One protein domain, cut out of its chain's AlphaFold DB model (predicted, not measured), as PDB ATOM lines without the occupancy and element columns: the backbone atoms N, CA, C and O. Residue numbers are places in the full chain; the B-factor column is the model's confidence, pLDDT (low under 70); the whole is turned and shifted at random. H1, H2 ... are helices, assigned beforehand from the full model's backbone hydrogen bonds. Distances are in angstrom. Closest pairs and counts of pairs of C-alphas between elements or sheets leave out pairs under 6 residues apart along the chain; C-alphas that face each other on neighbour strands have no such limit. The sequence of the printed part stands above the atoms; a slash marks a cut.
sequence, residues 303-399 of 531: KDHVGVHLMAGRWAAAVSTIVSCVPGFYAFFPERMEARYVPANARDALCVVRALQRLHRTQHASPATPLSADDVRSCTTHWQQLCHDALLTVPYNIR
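This is residues 303 to 399 of the 531 residues of the protein "tRNA pseudouridine13 synthase" of Trypanosoma rangeli (UniProt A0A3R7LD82). Three helices, H2, H4 and H6, cross one another steeply to make the core, each touching the other two. H1 folds back along H2 as a helical hairpin, the short H3 and H5 pack together toward one side of this core, and the short H7 lies at the end of the printed part without touching any helix. The printed part has 97 residues with seven named helices, H1 to H7 in order, and no named strand; the class is all helix, and the packing of the helices is mostly crossed. The whole is compact and rounded, with a radius of gyration of the C-alphas of 12.5 A and spans of 34 by 30 by 25 A.

H1 is residues 306 to 311, 8.9 A from first to last C-alpha, and begins with C-alpha 306 at (-8.201, 54.072, -8.891). H2 is residues 315 to 323, 12.5 A long, and H3 is residues 329 to 332, 5.4 A. H4, the longest helix, is residues 347 to 363, 24.1 A, from C-alpha 347 at (-22.263, 54.554, -6.503). H5 is residues 373 to 377, 6.4 A, and H6 is residues 381 to 393, 18.6 A. H7 is residues 396 to 399, 5.1 A, ending with C-alpha 399 at (-14.706, 57.576, -15.617).

H2 is the hub and touches four helices. H1 and H2 form a hairpin at a shallow tilt of 15 degrees, opposite ways; their closest C-alphas, those of Val 306 and Ala 318, are 4.8 A apart. H2 touches H6 at a steep tilt of 59 degrees, the same way, with the C-alphas of Ala 316 and Gln 384 closest at 5.4 A. H4 touches H2 with residues 348 to 353 alone, at a steep tilt of 50 degrees, opposite ways; the closest C-alphas, Val 323 and Ala 349, are 5.1 A apart. H4 and H6 touch at a steep tilt of 57 degrees, opposite ways, closest at the C-alphas of Ala 355 and Ala 390, 4.9 A. H3 touches H2, with the C-alphas of Ser 320 and Tyr 330 closest at 5.8 A. H3 also touches H5, with those of Ala 331 and Val 376 closest at 7.1 A. H5 and H6 only just touch, and only at the corner by their link, with 3 pairs of C-alphas within 8 A, the closest those of Val 376 and Trp 383 at 6.0 A. H7 is close to H4 but not clearly touching, the closest C-alphas being those of Asp 348 and Ile 398 at 7.2 A. H1 is apart from H4 and H6, among others. In H1, H2, H4, H5 and H6 every O i to N i+4 pair is within hydrogen-bond range; H3 and H7 are too short for such a pair.

The C-alphas farthest apart, those of Lys 303 and Pro 367, are 37.2 A apart. The printed part has no cut. The link from H3 to H4, residues 333 to 346, is long, and its C-alphas lie 8 to 18 A from the mean of all C-alphas. The mean pLDDT of the printed part is 88.8; residues 365 to 369, in the short link from H4 to H5, are under 70.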
ATOM      1  N   LYS A 303      -0.497  55.336  -4.401       84.31
ATOM      2  CA  LYS A 303      -0.236  54.308  -5.424       84.31
ATOM      3  C   LYS A 303      -1.471  53.476  -5.770       84.31
ATOM      4  O   LYS A 303      -1.654  53.106  -6.928       84.31
ATOM      5  N   ASP A 304      -2.325  53.229  -4.779       86.56
ATOM      6  CA  ASP A 304      -3.511  52.373  -4.912       86.56
ATOM      7  C   ASP A 304      -4.760  53.156  -5.330       86.56
ATOM      8  O   ASP A 304      -5.886  52.654  -5.293       86.56
ATOM      9  N   HIS A 305      -4.588  54.417  -5.727       92.88
ATOM     10  CA  HIS A 305      -5.679  55.248  -6.200       92.88
ATOM     11  C   HIS A 305      -6.206  54.734  -7.553       92.88
ATOM     12  O   HIS A 305      -5.450  54.544  -8.507       92.88
ATOM     13  N   VAL A 306      -7.534  54.611  -7.687       93.69
ATOM     14  CA  VAL A 306      -8.201  54.072  -8.891       93.69
ATOM     15  C   VAL A 306      -7.686  54.702 -10.185       93.69
ATOM     16  O   VAL A 306      -7.330  54.002 -11.123       93.69
ATOM     17  N   GLY A 307      -7.583  56.029 -10.231       93.94
ATOM     18  CA  GLY A 307      -7.129  56.742 -11.420       93.94
ATOM     19  C   GLY A 307      -5.684  56.422 -11.827       93.94
ATOM     20  O   GLY A 307      -5.387  56.439 -13.018       93.94
ATOM     21  N   VAL A 308      -4.809  56.111 -10.866       95.19
ATOM     22  CA  VAL A 308      -3.407  55.741 -11.127       95.19
ATOM     23  C   VAL A 308      -3.362  54.364 -11.786       95.19
ATOM     24  O   VAL A 308      -2.718  54.193 -12.819       95.19
ATOM     25  N   HIS A 309      -4.142  53.406 -11.276       95.94
ATOM     26  CA  HIS A 309      -4.314  52.111 -11.935       95.94
ATOM     27  C   HIS A 309      -4.877  52.249 -13.355       95.94
ATOM     28  O   HIS A 309      -4.415  51.557 -14.257       95.94
ATOM     29  N   LEU A 310      -5.836  53.155 -13.573       95.69
ATOM     30  CA  LEU A 310      -6.410  53.386 -14.902       95.69
ATOM     31  C   LEU A 310      -5.399  53.962 -15.902       95.69
ATOM     32  O   LEU A 310      -5.439  53.572 -17.066       95.69
ATOM     33  N   MET A 311      -4.522  54.874 -15.473       94.62
ATOM     34  CA  MET A 311      -3.453  55.411 -16.328       94.62
ATOM     35  C   MET A 311      -2.444  54.323 -16.707       94.62
ATOM     36  O   MET A 311      -2.136  54.171 -17.879       94.62
ATOM     37  N   ALA A 312      -2.025  53.491 -15.752       95.25
ATOM     38  CA  ALA A 312      -1.110  52.371 -16.005       95.25
ATOM     39  C   ALA A 312      -1.756  51.142 -16.680       95.25
ATOM     40  O   ALA A 312      -1.123  50.096 -16.788       95.25
ATOM     41  N   GLY A 313      -3.039  51.192 -17.052       95.25
ATOM     42  CA  GLY A 313      -3.739  50.036 -17.627       95.25
ATOM     43  C   GLY A 313      -3.914  48.839 -16.678       95.25
ATOM     44  O   GLY A 313      -4.202  47.727 -17.119       95.25
ATOM     45  N   ARG A 314      -3.782  49.042 -15.361       96.38
ATOM     46  CA  ARG A 314      -3.945  48.019 -14.314       96.38
ATOM     47  C   ARG A 314      -5.429  47.800 -13.986       96.38
ATOM     48  O   ARG A 314      -5.897  48.123 -12.894       96.38
ATOM     49  N   TRP A 315      -6.200  47.266 -14.935       96.69
ATOM     50  CA  TRP A 315      -7.673  47.200 -14.856       96.69
ATOM     51  C   TRP A 315      -8.207  46.404 -13.661       96.69
ATOM     52  O   TRP A 315      -9.137  46.852 -12.990       96.69
ATOM     53  N   ALA A 316      -7.604  45.249 -13.373       96.19
ATOM     54  CA  ALA A 316      -7.984  44.402 -12.243       96.19
ATOM     55  C   ALA A 316      -7.750  45.108 -10.895       96.19
ATOM     56  O   ALA A 316      -8.630  45.115 -10.034       96.19
ATOM     57  N   ALA A 317      -6.610  45.795 -10.747       94.81
ATOM     58  CA  ALA A 317      -6.310  46.596  -9.562       94.81
ATOM     59  C   ALA A 317      -7.297  47.765  -9.408       94.81
ATOM     60  O   ALA A 317      -7.829  47.976  -8.324       94.81
ATOM     61  N   ALA A 318      -7.637  48.457 -10.503       95.31
ATOM     62  CA  ALA A 318      -8.649  49.515 -10.481       95.31
ATOM     63  C   ALA A 318     -10.014  49.003  -9.985       95.31
ATOM     64  O   ALA A 318     -10.639  49.649  -9.143       95.31
ATOM     65  N   VAL A 319     -10.468  47.838 -10.465       95.38
ATOM     66  CA  VAL A 319     -11.704  47.197  -9.986       95.38
ATOM     67  C   VAL A 319     -11.597  46.849  -8.502       95.38
ATOM     68  O   VAL A 319     -12.514  47.188  -7.753       95.38
ATOM     69  N   SER A 320     -10.487  46.242  -8.071       93.50
ATOM     70  CA  SER A 320     -10.228  45.906  -6.663       93.50
ATOM     71  C   SER A 320     -10.331  47.132  -5.752       93.50
ATOM     72  O   SER A 320     -11.100  47.124  -4.788       93.50
ATOM     73  N   THR A 321      -9.669  48.234  -6.115       92.62
ATOM     74  CA  THR A 321      -9.740  49.501  -5.375       92.62
ATOM     75  C   THR A 321     -11.166  50.044  -5.309       92.62
ATOM     76  O   THR A 321     -11.611  50.452  -4.237       92.62
ATOM     77  N   ILE A 322     -11.914  50.037  -6.417       92.19
ATOM     78  CA  ILE A 322     -13.290  50.563  -6.444       92.19
ATOM     79  C   ILE A 322     -14.204  49.759  -5.510       92.19
ATOM     80  O   ILE A 322     -15.027  50.339  -4.797       92.19
ATOM     81  N   VAL A 323     -14.074  48.429  -5.496       91.81
ATOM     82  CA  VAL A 323     -14.944  47.552  -4.695       91.81
ATOM     83  C   VAL A 323     -14.456  47.333  -3.262       91.81
ATOM     84  O   VAL A 323     -15.218  46.805  -2.453       91.81
ATOM     85  N   SER A 324     -13.260  47.820  -2.911       90.19
ATOM     86  CA  SER A 324     -12.674  47.774  -1.553       90.19
ATOM     87  C   SER A 324     -13.571  48.368  -0.461       90.19
ATOM     88  O   SER A 324     -13.369  48.135   0.729       90.19
ATOM     89  N   CYS A 325     -14.611  49.106  -0.864       84.62
ATOM     90  CA  CYS A 325     -15.639  49.615   0.022       84.62
ATOM     91  C   CYS A 325     -16.361  48.531   0.849       84.62
ATOM     92  O   CYS A 325     -16.941  48.858   1.888       84.62
ATOM     93  N   VAL A 326     -16.301  47.274   0.398       86.50
ATOM     94  CA  VAL A 326     -16.746  46.079   1.113       86.50
ATOM     95  C   VAL A 326     -15.533  45.144   1.264       86.50
ATOM     96  O   VAL A 326     -15.025  44.644   0.256       86.50
ATOM     97  N   PRO A 327     -15.037  44.898   2.493       86.19
ATOM     98  CA  PRO A 327     -13.866  44.050   2.717       86.19
ATOM     99  C   PRO A 327     -14.033  42.642   2.128       86.19
ATOM    100  O   PRO A 327     -15.078  42.015   2.285       86.19
ATOM    101  N   GLY A 328     -13.007  42.145   1.428       84.56
ATOM    102  CA  GLY A 328     -12.998  40.806   0.820       84.56
ATOM    103  C   GLY A 328     -13.911  40.623  -0.400       84.56
ATOM    104  O   GLY A 328     -13.873  39.575  -1.038       84.56
ATOM    105  N   PHE A 329     -14.691  41.640  -0.778       89.19
ATOM    106  CA  PHE A 329     -15.730  41.517  -1.802       89.19
ATOM    107  C   PHE A 329     -15.192  41.206  -3.202       89.19
ATOM    108  O   PHE A 329     -15.844  40.505  -3.970       89.19
ATOM    109  N   TYR A 330     -13.982  41.673  -3.516       90.12
ATOM    110  CA  TYR A 330     -13.305  41.380  -4.779       90.12
ATOM    111  C   TYR A 330     -13.102  39.870  -5.004       90.12
ATOM    112  O   TYR A 330     -13.336  39.375  -6.103       90.12
ATOM    113  N   ALA A 331     -12.749  39.122  -3.952       88.81
ATOM    114  CA  ALA A 331     -12.475  37.685  -4.027       88.81
ATOM    115  C   ALA A 331     -13.738  36.821  -4.203       88.81
ATOM    116  O   ALA A 331     -13.637  35.631  -4.480       88.81
ATOM    117  N   PHE A 332     -14.928  37.406  -4.041       88.06
ATOM    118  CA  PHE A 332     -16.207  36.710  -4.187       88.06
ATOM    119  C   PHE A 332     -16.703  36.624  -5.633       88.06
ATOM    120  O   PHE A 332     -17.759  36.040  -5.879       88.06
ATOM    121  N   PHE A 333     -15.991  37.207  -6.597       87.88
ATOM    122  CA  PHE A 333     -16.330  37.053  -8.007       87.88
ATOM    123  C   PHE A 333     -15.919  35.661  -8.531       87.88
ATOM    124  O   PHE A 333     -14.837  35.196  -8.173       87.88
ATOM    125  N   PRO A 334     -16.718  35.006  -9.398       83.06
ATOM    126  CA  PRO A 334     -18.024  35.440  -9.919       83.06
ATOM    127  C   PRO A 334     -19.241  35.035  -9.068       83.06
ATOM    128  O   PRO A 334     -20.326  35.573  -9.275       83.06
ATOM    129  N   GLU A 335     -19.084  34.115  -8.114       81.25
ATOM    130  CA  GLU A 335     -20.202  33.389  -7.487       81.25
ATOM    131  C   GLU A 335     -21.049  34.217  -6.510       81.25
ATOM    132  O   GLU A 335     -22.266  34.053  -6.446       81.25
ATOM    133  N   ARG A 336     -20.420  35.092  -5.718       83.69
ATOM    134  CA  ARG A 336     -21.054  35.789  -4.581       83.69
ATOM    135  C   ARG A 336     -20.951  37.314  -4.658       83.69
ATOM    136  O   ARG A 336     -21.433  38.015  -3.765       83.69
ATOM    137  N   MET A 337     -20.344  37.851  -5.717       87.38
ATOM    138  CA  MET A 337     -20.256  39.294  -5.934       87.38
ATOM    139  C   MET A 337     -21.582  39.832  -6.481       87.38
ATOM    140  O   MET A 337     -21.836  39.792  -7.685       87.38
ATOM    141  N   GLU A 338     -22.419  40.380  -5.597       88.31
ATOM    142  CA  GLU A 338     -23.722  40.934  -5.967       88.31
ATOM    143  C   GLU A 338     -23.954  42.375  -5.527       88.31
ATOM    144  O   GLU A 338     -23.631  42.770  -4.409       88.31
ATOM    145  N   ALA A 339     -24.625  43.151  -6.386       89.88
ATOM    146  CA  ALA A 339     -24.907  44.565  -6.141       89.88
ATOM    147  C   ALA A 339     -25.697  44.829  -4.844       89.88
ATOM    148  O   ALA A 339     -25.570  45.910  -4.281       89.88
ATOM    149  N   ARG A 340     -26.481  43.859  -4.351       89.88
ATOM    150  CA  ARG A 340     -27.236  43.978  -3.088       89.88
ATOM    151  C   ARG A 340     -26.349  44.068  -1.841       89.88
ATOM    152  O   ARG A 340     -26.800  44.583  -0.827       89.88
ATOM    153  N   TYR A 341     -25.112  43.575  -1.916       90.31
ATOM    154  CA  TYR A 341     -24.143  43.645  -0.817       90.31
ATOM    155  C   TYR A 341     -23.309  44.931  -0.847       90.31
ATOM    156  O   TYR A 341     -22.550  45.196   0.082       90.31
ATOM    157  N   VAL A 342     -23.438  45.736  -1.905       90.62
ATOM    158  CA  VAL A 342     -22.724  47.004  -2.037       90.62
ATOM    159  C   VAL A 342     -23.557  48.119  -1.390       90.62
ATOM    160  O   VAL A 342     -24.735  48.265  -1.729       90.62
ATOM    161  N   PRO A 343     -22.973  48.942  -0.502       88.06
ATOM    162  CA  PRO A 343     -23.666  50.075   0.100       88.06
ATOM    163  C   PRO A 343     -24.271  51.025  -0.944       88.06
ATOM    164  O   PRO A 343     -23.628  51.367  -1.936       88.06
ATOM    165  N   ALA A 344     -25.488  51.520  -0.696       82.31
ATOM    166  CA  ALA A 344     -26.208  52.392  -1.633       82.31
ATOM    167  C   ALA A 344     -25.471  53.710  -1.952       82.31
ATOM    168  O   ALA A 344     -25.630  54.277  -3.035       82.31
ATOM    169  N   ASN A 345     -24.641  54.195  -1.024       80.56
ATOM    170  CA  ASN A 345     -23.806  55.383  -1.207       80.56
ATOM    171  C   ASN A 345     -22.532  55.117  -2.038       80.56
ATOM    172  O   ASN A 345     -21.964  56.064  -2.579       80.56
ATOM    173  N   ALA A 346     -22.112  53.860  -2.216       87.25
ATOM    174  CA  ALA A 346     -20.957  53.474  -3.028       87.25
ATOM    175  C   ALA A 346     -21.339  53.350  -4.517       87.25
ATOM    176  O   ALA A 346     -21.286  52.275  -5.121       87.25
ATOM    177  N   ARG A 347     -21.750  54.478  -5.118       87.06
ATOM    178  CA  ARG A 347     -22.263  54.554  -6.503       87.06
ATOM    179  C   ARG A 347     -21.291  53.964  -7.533       87.06
ATOM    180  O   ARG A 347     -21.725  53.257  -8.445       87.06
ATOM    181  N   ASP A 348     -19.998  54.219  -7.367       90.62
ATOM    182  CA  ASP A 348     -18.934  53.742  -8.256       90.62
ATOM    183  C   ASP A 348     -18.827  52.211  -8.229       90.62
ATOM    184  O   ASP A 348     -18.890  51.565  -9.278       90.62
ATOM    185  N   ALA A 349     -18.780  51.625  -7.027       92.31
ATOM    186  CA  ALA A 349     -18.760  50.177  -6.829       92.31
ATOM    187  C   ALA A 349     -20.025  49.507  -7.374       92.31
ATOM    188  O   ALA A 349     -19.932  48.509  -8.086       92.31
ATOM    189  N   LEU A 350     -21.205  50.091  -7.135       93.12
ATOM    190  CA  LEU A 350     -22.467  49.595  -7.696       93.12
ATOM    191  C   LEU A 350     -22.438  49.538  -9.227       93.12
ATOM    192  O   LEU A 350     -22.915  48.565  -9.815       93.12
ATOM    193  N   CYS A 351     -21.893  50.567  -9.884       93.62
ATOM    194  CA  CYS A 351     -21.789  50.600 -11.342       93.62
ATOM    195  C   CYS A 351     -20.861  49.500 -11.866       93.62
ATOM    196  O   CYS A 351     -21.236  48.785 -12.798       93.62
ATOM    197  N   VAL A 352     -19.681  49.347 -11.258       95.31
ATOM    198  CA  VAL A 352     -18.685  48.348 -11.671       95.31
ATOM    199  C   VAL A 352     -19.195  46.926 -11.443       95.31
ATOM    200  O   VAL A 352     -19.133  46.106 -12.353       95.31
ATOM    201  N   VAL A 353     -19.784  46.641 -10.282       94.62
ATOM    202  CA  VAL A 353     -20.306  45.305  -9.949       94.62
ATOM    203  C   VAL A 353     -21.424  44.900 -10.905       94.62
ATOM    204  O   VAL A 353     -21.395  43.807 -11.468       94.62
ATOM    205  N   ARG A 354     -22.377  45.800 -11.183       94.12
ATOM    206  CA  ARG A 354     -23.443  45.537 -12.165       94.12
ATOM    207  C   ARG A 354     -22.884  45.292 -13.567       94.12
ATOM    208  O   ARG A 354     -23.401  44.436 -14.284       94.12
ATOM    209  N   ALA A 355     -21.851  46.039 -13.960       93.81
ATOM    210  CA  ALA A 355     -21.182  45.861 -15.242       93.81
ATOM    211  C   ALA A 355     -20.489  44.495 -15.343       93.81
ATOM    212  O   ALA A 355     -20.746  43.776 -16.308       93.81
ATOM    213  N   LEU A 356     -19.699  44.113 -14.334       93.62
ATOM    214  CA  LEU A 356     -19.019  42.816 -14.254       93.62
ATOM    215  C   LEU A 356     -20.013  41.656 -14.321       93.62
ATOM    216  O   LEU A 356     -19.875  40.775 -15.164       93.62
ATOM    217  N   GLN A 357     -21.066  41.683 -13.499       91.44
ATOM    218  CA  GLN A 357     -22.090  40.636 -13.490       91.44
ATOM    219  C   GLN A 357     -22.824  40.516 -14.828       91.44
ATOM    220  O   GLN A 357     -23.192  39.415 -15.243       91.44
ATOM    221  N   ARG A 358     -23.117  41.644 -15.486       91.12
ATOM    222  CA  ARG A 358     -23.769  41.641 -16.801       91.12
ATOM    223  C   ARG A 358     -22.840  41.042 -17.850       91.12
ATOM    224  O   ARG A 358     -23.272  40.153 -18.573       91.12
ATOM    225  N   LEU A 359     -21.595  41.512 -17.916       90.31
ATOM    226  CA  LEU A 359     -20.628  41.060 -18.914       90.31
ATOM    227  C   LEU A 359     -20.265  39.591 -18.726       90.31
ATOM    228  O   LEU A 359     -20.300  38.851 -19.702       90.31
ATOM    229  N   HIS A 360     -20.056  39.145 -17.487       89.12
ATOM    230  CA  HIS A 360     -19.866  37.732 -17.173       89.12
ATOM    231  C   HIS A 360     -21.024  36.884 -17.695       89.12
ATOM    232  O   HIS A 360     -20.805  35.901 -18.391       89.12
ATOM    233  N   ARG A 361     -22.274  37.273 -17.413       87.00
ATOM    234  CA  ARG A 361     -23.450  36.542 -17.910       87.00
ATOM    235  C   ARG A 361     -23.563  36.539 -19.432       87.00
ATOM    236  O   ARG A 361     -24.143  35.614 -19.970       87.00
ATOM    237  N   THR A 362     -23.055  37.548 -20.132       85.62
ATOM    238  CA  THR A 362     -23.136  37.593 -21.602       85.62
ATOM    239  C   THR A 362     -21.957  36.914 -22.298       85.62
ATOM    240  O   THR A 362     -22.151  36.303 -23.340       85.62
ATOM    241  N   GLN A 363     -20.746  37.029 -21.748       81.94
ATOM    242  CA  GLN A 363     -19.498  36.560 -22.361       81.94
ATOM    243  C   GLN A 363     -19.097  35.157 -21.869       81.94
ATOM    244  O   GLN A 363     -18.494  34.406 -22.628       81.94
ATOM    245  N   HIS A 364     -19.489  34.779 -20.645       74.19
ATOM    246  CA  HIS A 364     -19.166  33.498 -19.986       74.19
ATOM    247  C   HIS A 364     -20.404  32.647 -19.676       74.19
ATOM    248  O   HIS A 364     -20.372  31.803 -18.788       74.19
ATOM    249  N   ALA A 365     -21.512  32.853 -20.399       63.84
ATOM    250  CA  ALA A 365     -22.696  31.990 -20.291       63.84
ATOM    251  C   ALA A 365     -22.516  30.606 -20.939       63.84
ATOM    252  O   ALA A 365     -23.277  29.694 -20.628       63.84
ATOM    253  N   SER A 366     -21.543  30.443 -21.842       64.12
ATOM    254  CA  SER A 366     -21.256  29.159 -22.485       64.12
ATOM    255  C   SER A 366     -20.183  28.388 -21.697       64.12
ATOM    256  O   SER A 366     -19.151  28.980 -21.374       64.12
ATOM    257  N   PRO A 367     -20.356  27.076 -21.431       62.94
ATOM    258  CA  PRO A 367     -19.406  26.260 -20.662       62.94
ATOM    259  C   PRO A 367     -18.037  26.048 -21.338       62.94
ATOM    260  O   PRO A 367     -17.179  25.379 -20.773       62.94
ATOM    261  N   ALA A 368     -17.807  26.611 -22.528       63.06
ATOM    262  CA  ALA A 368     -16.538  26.496 -23.246       63.06
ATOM    263  C   ALA A 368     -15.393  27.336 -22.636       63.06
ATOM    264  O   ALA A 368     -14.231  26.999 -22.842       63.06
ATOM    265  N   THR A 369     -15.696  28.409 -21.892       65.19
ATOM    266  CA  THR A 369     -14.700  29.281 -21.230       65.19
ATOM    267  C   THR A 369     -15.233  29.849 -19.902       65.19
ATOM    268  O   THR A 369     -15.508  31.052 -19.800       65.19
ATOM    269  N   PRO A 370     -15.441  29.010 -18.868       75.94
ATOM    270  CA  PRO A 370     -15.889  29.487 -17.564       75.94
ATOM    271  C   PRO A 370     -14.779  30.304 -16.892       75.94
ATOM    272  O   PRO A 370     -13.638  29.859 -16.816       75.94
ATOM    273  N   LEU A 371     -15.116  31.495 -16.393       83.19
ATOM    274  CA  LEU A 371     -14.221  32.248 -15.520       83.19
ATOM    275  C   LEU A 371     -14.365  31.699 -14.095       83.19
ATOM    276  O   LEU A 371     -15.454  31.732 -13.521       83.19
ATOM    277  N   SER A 372     -13.279  31.193 -13.529       85.50
ATOM    278  CA  SER A 372     -13.227  30.639 -12.176       85.50
ATOM    279  C   SER A 372     -12.801  31.685 -11.137       85.50
ATOM    280  O   SER A 372     -12.278  32.752 -11.461       85.50
ATOM    281  N   ALA A 373     -12.967  31.366  -9.852       86.38
ATOM    282  CA  ALA A 373     -12.385  32.177  -8.779       86.38
ATOM    283  C   ALA A 373     -10.838  32.171  -8.813       86.38
ATOM    284  O   ALA A 373     -10.209  33.125  -8.349       86.38
ATOM    285  N   ASP A 374     -10.217  31.128  -9.378       86.81
ATOM    286  CA  ASP A 374      -8.767  31.066  -9.589       86.81
ATOM    287  C   ASP A 374      -8.292  32.068 -10.640       86.81
ATOM    288  O   ASP A 374      -7.233  32.673 -10.460       86.81
ATOM    289  N   ASP A 375      -9.089  32.334 -11.677       88.50
ATOM    290  CA  ASP A 375      -8.773  33.347 -12.691       88.50
ATOM    291  C   ASP A 375      -8.691  34.757 -12.093       88.50
ATOM    292  O   ASP A 375      -7.811  35.552 -12.439       88.50
ATOM    293  N   VAL A 376      -9.587  35.053 -11.148       89.62
ATOM    294  CA  VAL A 376      -9.608  36.322 -10.408       89.62
ATOM    295  C   VAL A 376      -8.388  36.424  -9.491       89.62
ATOM    296  O   VAL A 376      -7.728  37.465  -9.465       89.62
ATOM    297  N   ARG A 377      -8.054  35.347  -8.760       88.00
ATOM    298  CA  ARG A 377      -6.889  35.301  -7.855       88.00
ATOM    299  C   ARG A 377      -5.564  35.440  -8.599       88.00
ATOM    300  O   ARG A 377      -4.697  36.187  -8.158       88.00
ATOM    301  N   SER A 378      -5.419  34.745  -9.721       90.75
ATOM    302  CA  SER A 378      -4.206  34.753 -10.550       90.75
ATOM    303  C   SER A 378      -4.134  35.937 -11.520       90.75
ATOM    304  O   SER A 378      -3.136  36.099 -12.217       90.75
ATOM    305  N   CYS A 379      -5.162  36.795 -11.542       91.69
ATOM    306  CA  CYS A 379      -5.264  37.955 -12.426       91.69
ATOM    307  C   CYS A 379      -5.007  37.617 -13.903       91.69
ATOM    308  O   CYS A 379      -4.233  38.310 -14.574       91.69
ATOM    309  N   THR A 380      -5.661  36.570 -14.414       92.94
ATOM    310  CA  THR A 380      -5.477  36.121 -15.803       92.94
ATOM    311  C   THR A 380      -5.805  37.218 -16.815       92.94
ATOM    312  O   THR A 380      -6.566  38.151 -16.540       92.94
ATOM    313  N   THR A 381      -5.249  37.109 -18.023       91.25
ATOM    314  CA  THR A 381      -5.526  38.041 -19.135       91.25
ATOM    315  C   THR A 381      -7.021  38.176 -19.403       91.25
ATOM    316  O   THR A 381      -7.524  39.267 -19.667       91.25
ATOM    317  N   HIS A 382      -7.741  37.068 -19.256       88.88
ATOM    318  CA  HIS A 382      -9.177  37.000 -19.420       88.88
ATOM    319  C   HIS A 382      -9.938  37.809 -18.353       88.88
ATOM    320  O   HIS A 382     -10.812  38.617 -18.678       88.88
ATOM    321  N   TRP A 383      -9.537  37.696 -17.082       92.44
ATOM    322  CA  TRP A 383     -10.070  38.539 -16.008       92.44
ATOM    323  C   TRP A 383      -9.750  40.028 -16.211       92.44
ATOM    324  O   TRP A 383     -10.616  40.889 -16.014       92.44
ATOM    325  N   GLN A 384      -8.530  40.351 -16.647       94.69
ATOM    326  CA  GLN A 384      -8.126  41.732 -16.931       94.69
ATOM    327  C   GLN A 384      -8.967  42.353 -18.054       94.69
ATOM    328  O   GLN A 384      -9.382  43.510 -17.935       94.69
ATOM    329  N   GLN A 385      -9.267  41.585 -19.106       93.38
ATOM    330  CA  GLN A 385     -10.124  42.029 -20.205       93.38
ATOM    331  C   GLN A 385     -11.563  42.277 -19.734       93.38
ATOM    332  O   GLN A 385     -12.138  43.324 -20.039       93.38
ATOM    333  N   LEU A 386     -12.126  41.372 -18.927       93.69
ATOM    334  CA  LEU A 386     -13.461  41.550 -18.352       93.69
ATOM    335  C   LEU A 386     -13.534  42.808 -17.465       93.69
ATOM    336  O   LEU A 386     -14.504  43.567 -17.545       93.69
ATOM    337  N   CYS A 387     -12.497  43.067 -16.660       96.44
ATOM    338  CA  CYS A 387     -12.380  44.292 -15.862       96.44
ATOM    339  C   CYS A 387     -12.353  45.547 -16.739       96.44
ATOM    340  O   CYS A 387     -13.088  46.501 -16.472       96.44
ATOM    341  N   HIS A 388     -11.530  45.551 -17.788       96.75
ATOM    342  CA  HIS A 388     -11.449  46.658 -18.738       96.75
ATOM    343  C   HIS A 388     -12.812  46.954 -19.380       96.75
ATOM    344  O   HIS A 388     -13.281  48.098 -19.364       96.75
ATOM    345  N   ASP A 389     -13.482  45.923 -19.890       95.06
ATOM    346  CA  ASP A 389     -14.777  46.060 -20.552       95.06
ATOM    347  C   ASP A 389     -15.851  46.536 -19.568       95.06
ATOM    348  O   ASP A 389     -16.649  47.424 -19.888       95.06
ATOM    349  N   ALA A 390     -15.835  46.032 -18.330       95.75
ATOM    350  CA  ALA A 390     -16.735  46.495 -17.281       95.75
ATOM    351  C   ALA A 390     -16.540  47.985 -17.000       95.75
ATOM    352  O   ALA A 390     -17.517  48.745 -17.038       95.75
ATOM    353  N   LEU A 391     -15.294  48.422 -16.807       97.06
ATOM    354  CA  LEU A 391     -14.943  49.823 -16.580       97.06
ATOM    355  C   LEU A 391     -15.357  50.719 -17.758       97.06
ATOM    356  O   LEU A 391     -15.870  51.817 -17.534       97.06
ATOM    357  N   LEU A 392     -15.223  50.263 -19.007       94.88
ATOM    358  CA  LEU A 392     -15.681  51.006 -20.191       94.88
ATOM    359  C   LEU A 392     -17.196  51.243 -20.207       94.88
ATOM    360  O   LEU A 392     -17.647  52.295 -20.677       94.88
ATOM    361  N   THR A 393     -17.984  50.295 -19.692       92.06
ATOM    362  CA  THR A 393     -19.450  50.425 -19.645       92.06
ATOM    363  C   THR A 393     -19.951  51.370 -18.552       92.06
ATOM    364  O   THR A 393     -21.112  51.787 -18.595       92.06
ATOM    365  N   VAL A 394     -19.095  51.746 -17.597       90.75
ATOM    366  CA  VAL A 394     -19.427  52.727 -16.558       90.75
ATOM    367  C   VAL A 394     -19.740  54.091 -17.206       90.75
ATOM    368  O   VAL A 394     -19.097  54.476 -18.198       90.75
ATOM    369  N   PRO A 395     -20.710  54.864 -16.674       87.38
ATOM    370  CA  PRO A 395     -21.022  56.201 -17.170       87.38
ATOM    371  C   PRO A 395     -19.790  57.104 -17.326       87.38
ATOM    372  O   PRO A 395     -18.920  57.182 -16.458       87.38
ATOM    373  N   TYR A 396     -19.728  57.833 -18.444       86.88
ATOM    374  CA  TYR A 396     -18.560  58.636 -18.829       86.88
ATOM    375  C   TYR A 396     -18.177  59.711 -17.792       86.88
ATOM    376  O   TYR A 396     -17.005  60.022 -17.632       86.88
ATOM    377  N   ASN A 397     -19.141  60.285 -17.061       82.19
ATOM    378  CA  ASN A 397     -18.863  61.220 -15.960       82.19
ATOM    379  C   ASN A 397     -18.071  60.584 -14.817       82.19
ATOM    380  O   ASN A 397     -17.190  61.251 -14.296       82.19
ATOM    381  N   ILE A 398     -18.356  59.335 -14.453       87.88
ATOM    382  CA  ILE A 398     -17.645  58.653 -13.367       87.88
ATOM    383  C   ILE A 398     -16.208  58.351 -13.813       87.88
ATOM    384  O   ILE A 398     -15.258  58.744 -13.143       87.88
ATOM    385  N   ARG A 399     -16.038  57.791 -15.020       93.12
ATOM    386  CA  ARG A 399     -14.706  57.576 -15.617       93.12
ATOM    387  C   ARG A 399     -13.874  58.856 -15.690       93.12
ATOM    388  O   ARG A 399     -12.689  58.840 -15.372       93.12
TER     389      ARG A 399